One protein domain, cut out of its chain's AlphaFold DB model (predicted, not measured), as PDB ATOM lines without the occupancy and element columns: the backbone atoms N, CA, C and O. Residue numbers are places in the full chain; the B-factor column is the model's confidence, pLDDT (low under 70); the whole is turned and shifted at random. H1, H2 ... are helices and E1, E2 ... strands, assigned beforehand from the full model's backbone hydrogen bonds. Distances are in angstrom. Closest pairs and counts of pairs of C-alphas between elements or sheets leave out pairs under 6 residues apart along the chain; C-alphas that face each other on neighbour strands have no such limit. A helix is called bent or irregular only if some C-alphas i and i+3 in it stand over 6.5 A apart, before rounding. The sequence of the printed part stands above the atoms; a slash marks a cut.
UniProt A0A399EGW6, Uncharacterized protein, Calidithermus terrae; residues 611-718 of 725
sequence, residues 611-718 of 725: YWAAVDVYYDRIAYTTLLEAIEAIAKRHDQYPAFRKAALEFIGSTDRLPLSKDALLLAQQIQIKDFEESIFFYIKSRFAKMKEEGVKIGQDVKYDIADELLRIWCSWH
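Overview. This is residues 611 to 718 of the 725 residues of an uncharacterized protein of Calidithermus terrae (UniProt A0A399EGW6). At one end of this elongated model a helical hairpin, H1b and H2, has H5 and H6 packed on both its helices; the small strand hairpin E1 and E2 makes the other end. Between them H1a, H3 and H4 sit loosely, touching no helix. The 108 printed residues, mostly helix by class, have six named helices and two named strands in the order H1 H2 H3 E1 E2 H4 H5 H6, with E1 and E2 an antiparallel sheet. The whole is only just loose, close to compact, with a radius of gyration of the C-alphas of 15.9 A and spans of 56 by 25 by 20 A.

Arrangement. Start at H1, residues 611 to 637, assigned as one helix by its hydrogen bonds but bent: C-alphas 620 and 623 are 7.4 A apart, and arms H1a, 611 to 620, and H1b, 623 to 637, stand at a steep tilt of 59 degrees. H1b touches H2, residues 641 to 654, closest at C-alphas 635 and 644, 5.9 A. H5, residues 700 to 708, touches H2 at a shallow tilt of 3 degrees, opposite ways, closest at C-alphas 652 and 703, 6.1 A. H6, residues 710 to 717, touches H1b, closest at C-alphas 635 and 714, 5.5 A. Helix packing is mostly crossed, at more than shallow tilts. H3, residues 662 to 670, is close to H1a but not clearly touching, closest at C-alphas 618 and 668, 7.6 A. In the hairpin of E1, 676 to 678, and E2, 683 to 685, N 677 and O 684 are 3.0 A apart, within hydrogen-bond range. H4, residues 687 to 694, is apart from H3. Every O i to N i+4 pair is within range in H1a, H2, H3, H4, H5 and H6; in H1b 10 of 11 are.

Along the chain. Find C-alpha 611 at (-30.115, -63.982, 31.180), where H1a begins its 14.4 A. H1b spans 22.0 A, H2 19.9 A, H5 12.6 A and H3 12.3 A. H6 ends at C-alpha 717, (-44.532, -37.987, 19.400).

Size, cuts and confidence. The farthest C-alphas, Gln 640 and Phe 681, are 56.5 A apart. Residues 657 to 658 pair antiparallel with 696 to 697. The printed part has no cut, and no link is long. Look for pLDDT under 70 at residues 611 to 614 and 676 to 685.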
ATOM      1  N   TYR A 611     -30.062 -64.996  30.124       61.66
ATOM      2  CA  TYR A 611     -30.115 -63.982  31.180       61.66
ATOM      3  C   TYR A 611     -29.000 -62.941  31.012       61.66
ATOM      4  O   TYR A 611     -29.270 -61.747  30.963       61.66
ATOM      5  N   TRP A 612     -27.765 -63.407  30.809       62.44
ATOM      6  CA  TRP A 612     -26.604 -62.534  30.648       62.44
ATOM      7  C   TRP A 612     -26.708 -61.622  29.423       62.44
ATOM      8  O   TRP A 612     -26.452 -60.437  29.551       62.44
ATOM      9  N   ALA A 613     -27.217 -62.110  28.286       64.88
ATOM     10  CA  ALA A 613     -27.396 -61.278  27.095       64.88
ATOM     11  C   ALA A 613     -28.422 -60.149  27.308       64.88
ATOM     12  O   ALA A 613     -28.211 -59.032  26.847       64.88
ATOM     13  N   ALA A 614     -29.523 -60.414  28.022       68.12
ATOM     14  CA  ALA A 614     -30.507 -59.382  28.356       68.12
ATOM     15  C   ALA A 614     -29.958 -58.363  29.370       68.12
ATOM     16  O   ALA A 614     -30.242 -57.170  29.262       68.12
ATOM     17  N   VAL A 615     -29.151 -58.822  30.331       73.62
ATOM     18  CA  VAL A 615     -28.465 -57.964  31.310       73.62
ATOM     19  C   VAL A 615     -27.408 -57.081  30.639       73.62
ATOM     20  O   VAL A 615     -27.357 -55.886  30.925       73.62
ATOM     21  N   ASP A 616     -26.617 -57.628  29.716       72.75
ATOM     22  CA  ASP A 616     -25.609 -56.882  28.952       72.75
ATOM     23  C   ASP A 616     -26.280 -55.791  28.112       72.75
ATOM     24  O   ASP A 616     -25.976 -54.609  28.254       72.75
ATOM     25  N   VAL A 617     -27.306 -56.166  27.342       72.31
ATOM     26  CA  VAL A 617     -28.112 -55.235  26.543       72.31
ATOM     27  C   VAL A 617     -28.745 -54.136  27.403       72.31
ATOM     28  O   VAL A 617     -28.807 -52.975  26.983       72.31
ATOM     29  N   TYR A 618     -29.206 -54.477  28.610       81.81
ATOM     30  CA  TYR A 618     -29.715 -53.494  29.559       81.81
ATOM     31  C   TYR A 618     -28.639 -52.471  29.922       81.81
ATOM     32  O   TYR A 618     -28.873 -51.272  29.776       81.81
ATOM     33  N   TYR A 619     -27.459 -52.916  30.360       80.25
ATOM     34  CA  TYR A 619     -26.381 -52.010  30.755       80.25
ATOM     35  C   TYR A 619     -25.813 -51.195  29.589       80.25
ATOM     36  O   TYR A 619     -25.473 -50.031  29.797       80.25
ATOM     37  N   ASP A 620     -25.773 -51.758  28.383       75.62
ATOM     38  CA  ASP A 620     -25.304 -51.066  27.181       75.62
ATOM     39  C   ASP A 620     -26.240 -49.922  26.777       75.62
ATOM     40  O   ASP A 620     -25.799 -48.876  26.304       75.62
ATOM     41  N   ARG A 621     -27.556 -50.093  26.959       81.50
ATOM     42  CA  ARG A 621     -28.547 -49.109  26.496       81.50
ATOM     43  C   ARG A 621     -29.191 -48.277  27.580       81.50
ATOM     44  O   ARG A 621     -29.900 -47.330  27.241       81.50
ATOM     45  N   ILE A 622     -28.955 -48.560  28.857       88.12
ATOM     46  CA  ILE A 622     -29.658 -47.854  29.929       88.12
ATOM     47  C   ILE A 622     -29.417 -46.340  29.895       88.12
ATOM     48  O   ILE A 622     -30.365 -45.578  30.072       88.12
ATOM     49  N   ALA A 623     -28.195 -45.886  29.593       87.50
ATOM     50  CA  ALA A 623     -27.891 -44.459  29.450       87.50
ATOM     51  C   ALA A 623     -28.661 -43.820  28.284       87.50
ATOM     52  O   ALA A 623     -29.301 -42.782  28.469       87.50
ATOM     53  N   TYR A 624     -28.667 -44.478  27.121       87.50
ATOM     54  CA  TYR A 624     -29.425 -44.043  25.946       87.50
ATOM     55  C   TYR A 624     -30.919 -43.959  26.240       87.50
ATOM     56  O   TYR A 624     -31.524 -42.902  26.099       87.50
ATOM     57  N   THR A 625     -31.516 -45.046  26.723       88.81
ATOM     58  CA  THR A 625     -32.951 -45.104  27.007       88.81
ATOM     59  C   THR A 625     -33.370 -44.099  28.083       88.81
ATOM     60  O   THR A 625     -34.440 -43.502  27.970       88.81
ATOM     61  N   THR A 626     -32.525 -43.861  29.092       92.38
ATOM     62  CA  THR A 626     -32.800 -42.873  30.148       92.38
ATOM     63  C   THR A 626     -32.791 -41.446  29.597       92.38
ATOM     64  O   THR A 626     -33.693 -40.665  29.907       92.38
ATOM     65  N   LEU A 627     -31.808 -41.092  28.761       93.00
ATOM     66  CA  LEU A 627     -31.793 -39.777  28.120       93.00
ATOM     67  C   LEU A 627     -32.950 -39.639  27.119       93.00
ATOM     68  O   LEU A 627     -33.618 -38.606  27.119       93.00
ATOM     69  N   LEU A 628     -33.234 -40.678  26.328       92.56
ATOM     70  CA  LEU A 628     -34.339 -40.689  25.370       92.56
ATOM     71  C   LEU A 628     -35.657 -40.382  26.079       92.56
ATOM     72  O   LEU A 628     -36.338 -39.449  25.678       92.56
ATOM     73  N   GLU A 629     -35.975 -41.065  27.177       93.25
ATOM     74  CA  GLU A 629     -37.198 -40.816  27.951       93.25
ATOM     75  C   GLU A 629     -37.332 -39.353  28.410       93.25
ATOM     76  O   GLU A 629     -38.409 -38.752  28.323       93.25
ATOM     77  N   ALA A 630     -36.234 -38.745  28.868       95.12
ATOM     78  CA  ALA A 630     -36.232 -37.340  29.257       95.12
ATOM     79  C   ALA A 630     -36.509 -36.418  28.055       95.12
ATOM     80  O   ALA A 630     -37.302 -35.476  28.163       95.12
ATOM     81  N   ILE A 631     -35.918 -36.714  26.893       96.50
ATOM     82  CA  ILE A 631     -36.164 -35.977  25.647       96.50
ATOM     83  C   ILE A 631     -37.587 -36.202  25.127       96.50
ATOM     84  O   ILE A 631     -38.228 -35.248  24.691       96.50
ATOM     85  N   GLU A 632     -38.143 -37.405  25.237       95.31
ATOM     86  CA  GLU A 632     -39.542 -37.696  24.912       95.31
ATOM     87  C   GLU A 632     -40.496 -36.866  25.780       95.31
ATOM     88  O   GLU A 632     -41.471 -36.299  25.283       95.31
ATOM     89  N   ALA A 633     -40.192 -36.703  27.071       95.44
ATOM     90  CA  ALA A 633     -40.960 -35.827  27.951       95.44
ATOM     91  C   ALA A 633     -40.896 -34.349  27.516       95.44
ATOM     92  O   ALA A 633     -41.890 -33.630  27.648       95.44
ATOM     93  N   ILE A 634     -39.763 -33.888  26.973       97.50
ATOM     94  CA  ILE A 634     -39.653 -32.562  26.343       97.50
ATOM     95  C   ILE A 634     -40.494 -32.527  25.058       97.50
ATOM     96  O   ILE A 634     -41.292 -31.606  24.883       97.50
ATOM     97  N   ALA A 635     -40.412 -33.549  24.201       96.06
ATOM     98  CA  ALA A 635     -41.180 -33.632  22.956       96.06
ATOM     99  C   ALA A 635     -42.686 -33.491  23.200       96.06
ATOM    100  O   ALA A 635     -43.356 -32.735  22.497       96.06
ATOM    101  N   LYS A 636     -43.219 -34.126  24.249       95.19
ATOM    102  CA  LYS A 636     -44.636 -34.016  24.636       95.19
ATOM    103  C   LYS A 636     -45.077 -32.587  24.969       95.19
ATOM    104  O   LYS A 636     -46.227 -32.245  24.713       95.19
ATOM    105  N   ARG A 637     -44.184 -31.758  25.525       96.69
ATOM    106  CA  ARG A 637     -44.475 -30.371  25.939       96.69
ATOM    107  C   ARG A 637     -44.300 -29.345  24.819       96.69
ATOM    108  O   ARG A 637     -44.766 -28.220  24.967       96.69
ATOM    109  N   HIS A 638     -43.643 -29.715  23.721       95.69
ATOM    110  CA  HIS A 638     -43.315 -28.805  22.626       95.69
ATOM    111  C   HIS A 638     -43.950 -29.261  21.312       95.69
ATOM    112  O   HIS A 638     -43.528 -30.221  20.671       95.69
ATOM    113  N   ASP A 639     -44.967 -28.525  20.882       92.06
ATOM    114  CA  ASP A 639     -45.768 -28.804  19.695       92.06
ATOM    115  C   ASP A 639     -45.129 -28.332  18.378       92.06
ATOM    116  O   ASP A 639     -45.641 -28.699  17.319       92.06
ATOM    117  N   GLN A 640     -44.042 -27.553  18.447       92.88
ATOM    118  CA  GLN A 640     -43.251 -27.048  17.322       92.88
ATOM    119  C   GLN A 640     -41.813 -27.575  17.391       92.88
ATOM    120  O   GLN A 640     -41.146 -27.442  18.422       92.88
ATOM    121  N   TYR A 641     -41.306 -28.108  16.274       92.44
ATOM    122  CA  TYR A 641     -39.973 -28.715  16.219       92.44
ATOM    123  C   TYR A 641     -38.825 -27.762  16.615       92.44
ATOM    124  O   TYR A 641     -37.994 -28.175  17.421       92.44
ATOM    125  N   PRO A 642     -38.764 -26.485  16.171       94.31
ATOM    126  CA  PRO A 642     -37.672 -25.590  16.572       94.31
ATOM    127  C   PRO A 642     -37.614 -25.334  18.086       94.31
ATOM    128  O   PRO A 642     -36.531 -25.309  18.671       94.31
ATOM    129  N   ALA A 643     -38.778 -25.188  18.730       95.00
ATOM    130  CA  ALA A 643     -38.872 -24.992  20.175       95.00
ATOM    131  C   ALA A 643     -38.455 -26.256  20.938       95.00
ATOM    132  O   ALA A 643     -37.682 -26.170  21.891       95.00
ATOM    133  N   PHE A 644     -38.913 -27.423  20.473       96.75
ATOM    134  CA  PHE A 644     -38.477 -28.716  20.989       96.75
ATOM    135  C   PHE A 644     -36.959 -28.890  20.870       96.75
ATOM    136  O   PHE A 644     -36.302 -29.173  21.866       96.75
ATOM    137  N   ARG A 645     -36.395 -28.688  19.672       95.25
ATOM    138  CA  ARG A 645     -34.970 -28.890  19.389       95.25
ATOM    139  C   ARG A 645     -34.099 -28.026  20.291       95.25
ATOM    140  O   ARG A 645     -33.123 -28.521  20.840       95.25
ATOM    141  N   LYS A 646     -34.467 -26.752  20.472       96.62
ATOM    142  CA  LYS A 646     -33.760 -25.847  21.382       96.62
ATOM    143  C   LYS A 646     -33.772 -26.378  22.820       96.62
ATOM    144  O   LYS A 646     -32.706 -26.540  23.403       96.62
ATOM    145  N   ALA A 647     -34.953 -26.693  23.355       97.75
ATOM    146  CA  ALA A 647     -35.094 -27.194  24.723       97.75
ATOM    147  C   ALA A 647     -34.368 -28.537  24.935       97.75
ATOM    148  O   ALA A 647     -33.759 -28.754  25.978       97.75
ATOM    149  N   ALA A 648     -34.405 -29.424  23.938       94.50
ATOM    150  CA  ALA A 648     -33.720 -30.708  23.981       94.50
ATOM    151  C   ALA A 648     -32.193 -30.542  23.983       94.50
ATOM    152  O   ALA A 648     -31.534 -31.138  24.825       94.50
ATOM    153  N   LEU A 649     -31.626 -29.706  23.106       95.94
ATOM    154  CA  LEU A 649     -30.177 -29.463  23.066       95.94
ATOM    155  C   LEU A 649     -29.662 -28.774  24.338       95.94
ATOM    156  O   LEU A 649     -28.604 -29.148  24.840       95.94
ATOM    157  N   GLU A 650     -30.416 -27.813  24.887       97.19
ATOM    158  CA  GLU A 650     -30.100 -27.193  26.182       97.19
ATOM    159  C   GLU A 650     -30.074 -28.244  27.302       97.19
ATOM    160  O   GLU A 650     -29.112 -28.302  28.066       97.19
ATOM    161  N   PHE A 651     -31.082 -29.124  27.351       96.44
ATOM    162  CA  PHE A 651     -31.146 -30.210  28.328       96.44
ATOM    163  C   PHE A 651     -30.000 -31.218  28.170       96.44
ATOM    164  O   PHE A 651     -29.376 -31.590  29.161       96.44
ATOM    165  N   ILE A 652     -29.689 -31.645  26.940       91.44
ATOM    166  CA  ILE A 652     -28.578 -32.567  26.645       91.44
ATOM    167  C   ILE A 652     -27.245 -31.966  27.112       91.44
ATOM    168  O   ILE A 652     -26.457 -32.648  27.767       91.44
ATOM    169  N   GLY A 653     -27.006 -30.683  26.821       89.56
ATOM    170  CA  GLY A 653     -25.771 -29.992  27.192       89.56
ATOM    171  C   GLY A 653     -25.575 -29.833  28.701       89.56
ATOM    172  O   GLY A 653     -24.441 -29.864  29.166       89.56
ATOM    173  N   SER A 654     -26.656 -29.701  29.476       91.38
ATOM    174  CA  SER A 654     -26.586 -29.497  30.931       91.38
ATOM    175  C   SER A 654     -26.658 -30.780  31.766       91.38
ATOM    176  O   SER A 654     -26.640 -30.701  32.994       91.38
ATOM    177  N   THR A 655     -26.830 -31.945  31.139       87.81
ATOM    178  CA  THR A 655     -27.167 -33.191  31.844       87.81
ATOM    179  C   THR A 655     -26.017 -34.181  31.817       87.81
ATOM    180  O   THR A 655     -25.703 -34.720  30.764       87.81
ATOM    181  N   ASP A 656     -25.459 -34.513  32.980       90.62
ATOM    182  CA  ASP A 656     -24.418 -35.550  33.099       90.62
ATOM    183  C   ASP A 656     -24.912 -36.830  33.778       90.62
ATOM    184  O   ASP A 656     -24.307 -37.898  33.649       90.62
ATOM    185  N   ARG A 657     -26.031 -36.739  34.503       93.75
ATOM    186  CA  ARG A 657     -26.618 -37.850  35.250       93.75
ATOM    187  C   ARG A 657     -28.130 -37.700  35.313       93.75
ATOM    188  O   ARG A 657     -28.627 -36.601  35.543       93.75
ATOM    189  N   LEU A 658     -28.854 -38.801  35.142       93.19
ATOM    190  CA  LEU A 658     -30.317 -38.835  35.228       93.19
ATOM    191  C   LEU A 658     -30.788 -39.961  36.145       93.19
ATOM    192  O   LEU A 658     -30.163 -41.012  36.161       93.19
ATOM    193  N   PRO A 659     -31.879 -39.798  36.906       93.44
ATOM    194  CA  PRO A 659     -32.412 -40.900  37.699       93.44
ATOM    195  C   PRO A 659     -32.865 -42.056  36.793       93.44
ATOM    196  O   PRO A 659     -33.377 -41.822  35.699       93.44
ATOM    197  N   LEU A 660     -32.724 -43.298  37.272       87.19
ATOM    198  CA  LEU A 660     -33.366 -44.448  36.630       87.19
ATOM    199  C   LEU A 660     -34.880 -44.235  36.611       87.19
ATOM    200  O   LEU A 660     -35.491 -43.953  37.646       87.19
ATOM    201  N   SER A 661     -35.490 -44.385  35.441       82.94
ATOM    202  CA  SER A 661     -36.935 -44.259  35.329       82.94
ATOM    203  C   SER A 661     -37.665 -45.454  35.926       82.94
ATOM    204  O   SER A 661     -37.114 -46.544  36.094       82.94
ATOM    205  N   LYS A 662     -38.952 -45.259  36.231       85.44
ATOM    206  CA  LYS A 662     -39.821 -46.341  36.712       85.44
ATOM    207  C   LYS A 662     -39.888 -47.492  35.710       85.44
ATOM    208  O   LYS A 662     -39.861 -48.646  36.120       85.44
ATOM    209  N   ASP A 663     -39.926 -47.166  34.424       82.56
ATOM    210  CA  ASP A 663     -39.981 -48.154  33.353       82.56
ATOM    211  C   ASP A 663     -38.655 -48.928  33.277       82.56
ATOM    212  O   ASP A 663     -38.661 -50.157  33.244       82.56
ATOM    213  N   ALA A 664     -37.508 -48.249  33.366       85.06
ATOM    214  CA  ALA A 664     -36.208 -48.914  33.405       85.06
ATOM    215  C   ALA A 664     -36.019 -49.817  34.638       85.06
ATOM    216  O   ALA A 664     -35.393 -50.874  34.537       85.06
ATOM    217  N   LEU A 665     -36.558 -49.420  35.797       87.31
ATOM    218  CA  LEU A 665     -36.566 -50.239  37.013       87.31
ATOM    219  C   LEU A 665     -37.460 -51.472  36.857       87.31
ATOM    220  O   LEU A 665     -37.067 -52.568  37.255       87.31
ATOM    221  N   LEU A 666     -38.641 -51.301  36.256       83.75
ATOM    222  CA  LEU A 666     -39.556 -52.402  35.969       83.75
ATOM    223  C   LEU A 666     -38.908 -53.420  35.025       83.75
ATOM    224  O   LEU A 666     -38.954 -54.616  35.301       83.75
ATOM    225  N   LEU A 667     -38.240 -52.954  33.966       82.88
ATOM    226  CA  LEU A 667     -37.527 -53.844  33.056       82.88
ATOM    227  C   LEU A 667     -36.421 -54.610  33.788       82.88
ATOM    228  O   LEU A 667     -36.367 -55.830  33.677       82.88
ATOM    229  N   ALA A 668     -35.592 -53.929  34.585       84.50
ATOM    230  CA  ALA A 668     -34.547 -54.578  35.380       84.50
ATOM    231  C   ALA A 668     -35.106 -55.668  36.307       84.50
ATOM    232  O   ALA A 668     -34.499 -56.730  36.445       84.50
ATOM    233  N   GLN A 669     -36.282 -55.438  36.899       82.62
ATOM    234  CA  GLN A 669     -36.985 -56.439  37.697       82.62
ATOM    235  C   GLN A 669     -37.443 -57.634  36.842       82.62
ATOM    236  O   GLN A 669     -37.263 -58.780  37.253       82.62
ATOM    237  N   GLN A 670     -37.993 -57.387  35.649       75.75
ATOM    238  CA  GLN A 670     -38.460 -58.428  34.720       75.75
ATOM    239  C   GLN A 670     -37.329 -59.328  34.221       75.75
ATOM    240  O   GLN A 670     -37.512 -60.543  34.118       75.75
ATOM    241  N   ILE A 671     -36.157 -58.748  33.951       75.00
ATOM    242  CA  ILE A 671     -34.952 -59.492  33.562       75.00
ATOM    243  C   ILE A 671     -34.093 -59.910  34.764       75.00
ATOM    244  O   ILE A 671     -33.011 -60.447  34.572       75.00
ATOM    245  N   GLN A 672     -34.583 -59.717  35.995       77.12
ATOM    246  CA  GLN A 672     -33.977 -60.170  37.255       77.12
ATOM    247  C   GLN A 672     -32.543 -59.656  37.507       77.12
ATOM    248  O   GLN A 672     -31.685 -60.395  38.001       77.12
ATOM    249  N   ILE A 673     -32.257 -58.388  37.195       79.88
ATOM    250  CA  ILE A 673     -30.988 -57.748  37.582       79.88
ATOM    251  C   ILE A 673     -30.925 -57.633  39.111       79.88
ATOM    252  O   ILE A 673     -31.857 -57.151  39.756       79.88
ATOM    253  N   LYS A 674     -29.812 -58.087  39.698       78.19
ATOM    254  CA  LYS A 674     -29.600 -58.098  41.150       78.19
ATOM    255  C   LYS A 674     -28.945 -56.807  41.650       78.19
ATOM    256  O   LYS A 674     -28.103 -56.207  40.982       78.19
ATOM    257  N   ASP A 675     -29.263 -56.444  42.888       74.00
ATOM    258  CA  ASP A 675     -28.649 -55.317  43.609       74.00
ATOM    259  C   ASP A 675     -27.253 -55.632  44.175       74.00
ATOM    260  O   ASP A 675     -26.506 -54.727  44.550       74.00
ATOM    261  N   PHE A 676     -26.887 -56.913  44.228       66.50
ATOM    262  CA  PHE A 676     -25.626 -57.387  44.792       66.50
ATOM    263  C   PHE A 676     -24.991 -58.426  43.867       66.50
ATOM    264  O   PHE A 676     -25.694 -59.268  43.303       66.50
ATOM    265  N   GLU A 677     -23.669 -58.369  43.736       62.09
ATOM    266  CA  GLU A 677     -22.860 -59.394  43.073       62.09
ATOM    267  C   GLU A 677     -22.268 -60.339  44.131       62.09
ATOM    268  O   GLU A 677     -21.801 -59.891  45.184       62.09
ATOM    269  N   GLU A 678     -22.329 -61.650  43.875       45.91
ATOM    270  CA  GLU A 678     -21.740 -62.674  44.746       45.91
ATOM    271  C   GLU A 678     -20.230 -62.768  44.490       45.91
ATOM    272  O   GLU A 678     -19.796 -63.126  43.396       45.91
ATOM    273  N   SER A 679     -19.428 -62.474  45.515       42.44
ATOM    274  CA  SER A 679     -18.016 -62.854  45.591       42.44
ATOM    275  C   SER A 679     -17.865 -64.031  46.559       42.44
ATOM    276  O   SER A 679     -18.658 -64.185  47.486       42.44
ATOM    277  N   ILE A 680     -16.820 -64.848  46.367       38.97
ATOM    278  CA  ILE A 680     -16.495 -66.023  47.201       38.97
ATOM    279  C   ILE A 680     -16.399 -65.654  48.701       38.97
ATOM    280  O   ILE A 680     -16.564 -66.523  49.554       38.97
ATOM    281  N   PHE A 681     -16.188 -64.372  49.034       32.62
ATOM    282  CA  PHE A 681     -15.987 -63.911  50.410       32.62
ATOM    283  C   PHE A 681     -16.910 -62.765  50.880       32.62
ATOM    284  O   PHE A 681     -17.079 -62.628  52.090       32.62
ATOM    285  N   PHE A 682     -17.533 -61.963  49.998       41.91
ATOM    286  CA  PHE A 682     -18.394 -60.824  50.393       41.91
ATOM    287  C   PHE A 682     -19.484 -60.487  49.355       41.91
ATOM    288  O   PHE A 682     -19.355 -60.819  48.180       41.91
ATOM    289  N   TYR A 683     -20.526 -59.755  49.774       48.59
ATOM    290  CA  TYR A 683     -21.512 -59.136  48.874       48.59
ATOM    291  C   TYR A 683     -21.085 -57.705  48.521       48.59
ATOM    292  O   TYR A 683     -20.931 -56.870  49.414       48.59
ATOM    293  N   ILE A 684     -20.923 -57.402  47.230       58.28
ATOM    294  CA  ILE A 684     -20.592 -56.051  46.738       58.28
ATOM    295  C   ILE A 684     -21.836 -55.450  46.070       58.28
ATOM    296  O   ILE A 684     -22.555 -56.148  45.355       58.28
ATOM    297  N   LYS A 685     -22.108 -54.155  46.303       66.25
ATOM    298  CA  LYS A 685     -23.178 -53.424  45.596       66.25
ATOM    299  C   LYS A 685     -22.941 -53.491  44.085       66.25
ATOM    300  O   LYS A 685     -21.888 -53.051  43.616       66.25
ATOM    301  N   SER A 686     -23.931 -53.982  43.343       77.44
ATOM    302  CA  SER A 686     -23.848 -54.112  41.887       77.44
ATOM    303  C   SER A 686     -23.818 -52.748  41.187       77.44
ATOM    304  O   SER A 686     -24.181 -51.712  41.764       77.44
ATOM    305  N   ARG A 687     -23.434 -52.738  39.903       80.62
ATOM    306  CA  ARG A 687     -23.548 -51.542  39.042       80.62
ATOM    307  C   ARG A 687     -24.967 -50.964  39.060       80.62
ATOM    308  O   ARG A 687     -25.126 -49.749  39.138       80.62
ATOM    309  N   PHE A 688     -25.985 -51.822  39.053       83.81
ATOM    310  CA  PHE A 688     -27.387 -51.416  39.128       83.81
ATOM    311  C   PHE A 688     -27.745 -50.743  40.460       83.81
ATOM    312  O   PHE A 688     -28.388 -49.696  40.455       83.81
ATOM    313  N   ALA A 689     -27.277 -51.266  41.600       83.38
ATOM    314  CA  ALA A 689     -27.507 -50.628  42.899       83.38
ATOM    315  C   ALA A 689     -26.903 -49.216  42.968       83.38
ATOM    316  O   ALA A 689     -27.572 -48.288  43.425       83.38
ATOM    317  N   LYS A 690     -25.691 -49.027  42.429       84.31
ATOM    318  CA  LYS A 690     -25.083 -47.691  42.294       84.31
ATOM    319  C   LYS A 690     -25.918 -46.779  41.396       84.31
ATOM    320  O   LYS A 690     -26.116 -45.612  41.725       84.31
ATOM    321  N   MET A 691     -26.465 -47.306  40.296       88.25
ATOM    322  CA  MET A 691     -27.331 -46.516  39.416       88.25
ATOM    323  C   MET A 691     -28.639 -46.077  40.086       88.25
ATOM    324  O   MET A 691     -29.134 -44.987  39.808       88.25
ATOM    325  N   LYS A 692     -29.200 -46.883  40.992       87.81
ATOM    326  CA  LYS A 692     -30.390 -46.491  41.766       87.81
ATOM    327  C   LYS A 692     -30.111 -45.353  42.743       87.81
ATOM    328  O   LYS A 692     -30.978 -44.512  42.947       87.81
ATOM    329  N   GLU A 693     -28.928 -45.345  43.348       87.75
ATOM    330  CA  GLU A 693     -28.545 -44.352  44.359       87.75
ATOM    331  C   GLU A 693     -28.096 -43.038  43.723       87.75
ATOM    332  O   GLU A 693     -28.502 -41.959  44.145       87.75
ATOM    333  N   GLU A 694     -27.271 -43.132  42.687       89.62
ATOM    334  CA  GLU A 694     -26.599 -41.974  42.114       89.62
ATOM    335  C   GLU A 694     -27.281 -41.497  40.812       89.62
ATOM    336  O   GLU A 694     -27.012 -40.392  40.340       89.62
ATOM    337  N   GLY A 695     -28.079 -42.343  40.143       89.56
ATOM    338  CA  GLY A 695     -28.591 -42.162  38.770       89.56
ATOM    339  C   GLY A 695     -27.818 -42.942  37.682       89.56
ATOM    340  O   GLY A 695     -26.959 -43.775  37.951       89.56
ATOM    341  N   VAL A 696     -28.057 -42.645  36.416       91.88
ATOM    342  CA  VAL A 696     -27.352 -43.181  35.249       91.88
ATOM    343  C   VAL A 696     -26.460 -42.081  34.695       91.88
ATOM    344  O   VAL A 696     -26.942 -40.981  34.422       91.88
ATOM    345  N   LYS A 697     -25.159 -42.354  34.550       91.19
ATOM    346  CA  LYS A 697     -24.217 -41.427  33.908       91.19
ATOM    347  C   LYS A 697     -24.513 -41.361  32.411       91.19
ATOM    348  O   LYS A 697     -24.633 -42.399  31.766       91.19
ATOM    349  N   ILE A 698     -24.608 -40.150  31.877       88.94
ATOM    350  CA  ILE A 698     -24.891 -39.902  30.465       88.94
ATOM    351  C   ILE A 698     -23.578 -39.538  29.770       88.94
ATOM    352  O   ILE A 698     -23.052 -38.438  29.948       88.94
ATOM    353  N   GLY A 699     -23.031 -40.497  29.022       78.94
ATOM    354  CA  GLY A 699     -21.806 -40.324  28.245       78.94
ATOM    355  C   GLY A 699     -21.985 -39.351  27.079       78.94
ATOM    356  O   GLY A 699     -23.097 -39.114  26.605       78.94
ATOM    357  N   GLN A 700     -20.881 -38.757  26.627       76.50
ATOM    358  CA  GLN A 700     -20.889 -37.784  25.532       76.50
ATOM    359  C   GLN A 700     -21.332 -38.414  24.199       76.50
ATOM    360  O   GLN A 700     -21.965 -37.758  23.379       76.50
ATOM    361  N   ASP A 701     -21.048 -39.700  24.017       70.62
ATOM    362  CA  ASP A 701     -21.533 -40.537  22.927       70.62
ATOM    363  C   ASP A 701     -23.057 -40.606  22.866       70.62
ATOM    364  O   ASP A 701     -23.646 -40.223  21.860       70.62
ATOM    365  N   VAL A 702     -23.690 -40.954  23.982       77.31
ATOM    366  CA  VAL A 702     -25.148 -41.021  24.099       77.31
ATOM    367  C   VAL A 702     -25.800 -39.660  23.837       77.31
ATOM    368  O   VAL A 702     -26.866 -39.583  23.222       77.31
ATOM    369  N   LYS A 703     -25.163 -38.570  24.289       81.75
ATOM    370  CA  LYS A 703     -25.627 -37.199  24.024       81.75
ATOM    371  C   LYS A 703     -25.634 -36.887  22.527       81.75
ATOM    372  O   LYS A 703     -26.600 -36.290  22.054       81.75
ATOM    373  N   TYR A 704     -24.583 -37.274  21.802       76.00
ATOM    374  CA  TYR A 704     -24.497 -37.060  20.357       76.00
ATOM    375  C   TYR A 704     -25.530 -37.885  19.594       76.00
ATOM    376  O   TYR A 704     -26.241 -37.316  18.767       76.00
ATOM    377  N   ASP A 705     -25.676 -39.168  19.929       74.81
ATOM    378  CA  ASP A 705     -26.633 -40.059  19.268       74.81
ATOM    379  C   ASP A 705     -28.064 -39.502  19.368       74.81
ATOM    380  O   ASP A 705     -28.774 -39.365  18.373       74.81
ATOM    381  N   ILE A 706     -28.484 -39.075  20.565       80.69
ATOM    382  CA  ILE A 706     -29.831 -38.516  20.763       80.69
ATOM    383  C   ILE A 706     -29.989 -37.129  20.131       80.69
ATOM    384  O   ILE A 706     -31.078 -36.794  19.656       80.69
ATOM    385  N   ALA A 707     -28.932 -36.311  20.111       79.44
ATOM    386  CA  ALA A 707     -28.966 -35.003  19.463       79.44
ATOM    387  C   ALA A 707     -29.198 -35.113  17.944       79.44
ATOM    388  O   ALA A 707     -29.909 -34.274  17.379       79.44
ATOM    389  N   ASP A 708     -28.649 -36.149  17.303       79.00
ATOM    390  CA  ASP A 708     -28.846 -36.420  15.876       79.00
ATOM    391  C   ASP A 708     -30.276 -36.915  15.577       79.00
ATOM    392  O   ASP A 708     -30.906 -36.537  14.585       79.00
ATOM    393  N   GLU A 709     -30.874 -37.659  16.510       80.00
ATOM    394  CA  GLU A 709     -32.210 -38.235  16.340       80.00
ATOM    395  C   GLU A 709     -33.383 -37.302  16.697       80.00
ATOM    396  O   GLU A 709     -34.548 -37.681  16.535       80.00
ATOM    397  N   LEU A 710     -33.139 -36.059  17.132       85.94
ATOM    398  CA  LEU A 710     -34.189 -35.163  17.649       85.94
ATOM    399  C   LEU A 710     -35.388 -34.996  16.704       85.94
ATOM    400  O   LEU A 710     -36.535 -34.969  17.155       85.94
ATOM    401  N   LEU A 711     -35.162 -34.883  15.391       84.62
ATOM    402  CA  LEU A 711     -36.267 -34.777  14.430       84.62
ATOM    403  C   LEU A 711     -37.149 -36.027  14.441       84.62
ATOM    404  O   LEU A 711     -38.376 -35.921  14.451       84.62
ATOM    405  N   ARG A 712     -36.522 -37.203  14.460       82.88
ATOM    406  CA  ARG A 712     -37.211 -38.490  14.495       82.88
ATOM    407  C   ARG A 712     -37.994 -38.641  15.796       82.88
ATOM    408  O   ARG A 712     -39.189 -38.909  15.734       82.88
ATOM    409  N   ILE A 713     -37.358 -38.373  16.939       88.44
ATOM    410  CA  ILE A 713     -37.984 -38.437  18.269       88.44
ATOM    411  C   ILE A 713     -39.213 -37.525  18.328       88.44
ATOM    412  O   ILE A 713     -40.289 -37.941  18.760       88.44
ATOM    413  N   TRP A 714     -39.092 -36.287  17.845       92.62
ATOM    414  CA  TRP A 714     -40.221 -35.366  17.816       92.62
ATOM    415  C   TRP A 714     -41.348 -35.869  16.912       92.62
ATOM    416  O   TRP A 714     -42.504 -35.875  17.329       92.62
ATOM    417  N   CYS A 715     -41.039 -36.339  15.701       87.88
ATOM    418  CA  CYS A 715     -42.048 -36.879  14.792       87.88
ATOM    419  C   CYS A 715     -42.779 -38.100  15.375       87.88
ATOM    420  O   CYS A 715     -43.999 -38.163  15.241       87.88
ATOM    421  N   SER A 716     -42.086 -39.005  16.082       90.56
ATOM    422  CA  SER A 716     -42.700 -40.145  16.786       90.56
ATOM    423  C   SER A 716     -43.790 -39.700  17.772       90.56
ATOM    424  O   SER A 716     -44.831 -40.346  17.894       90.56
ATOM    425  N   TRP A 717     -43.579 -38.568  18.451       95.12
ATOM    426  CA  TRP A 717     -44.532 -37.987  19.400       95.12
ATOM    427  C   TRP A 717     -45.517 -36.999  18.766       95.12
ATOM    428  O   TRP A 717     -46.474 -36.598  19.422       95.12
ATOM    429  N   HIS A 718     -45.346 -36.610  17.505       93.19
ATOM    430  CA  HIS A 718     -46.225 -35.670  16.802       93.19
ATOM    431  C   HIS A 718     -46.636 -36.216  15.426       93.19
ATOM    432  O   HIS A 718     -46.340 -35.587  14.404       93.19
TER     433      HIS A 718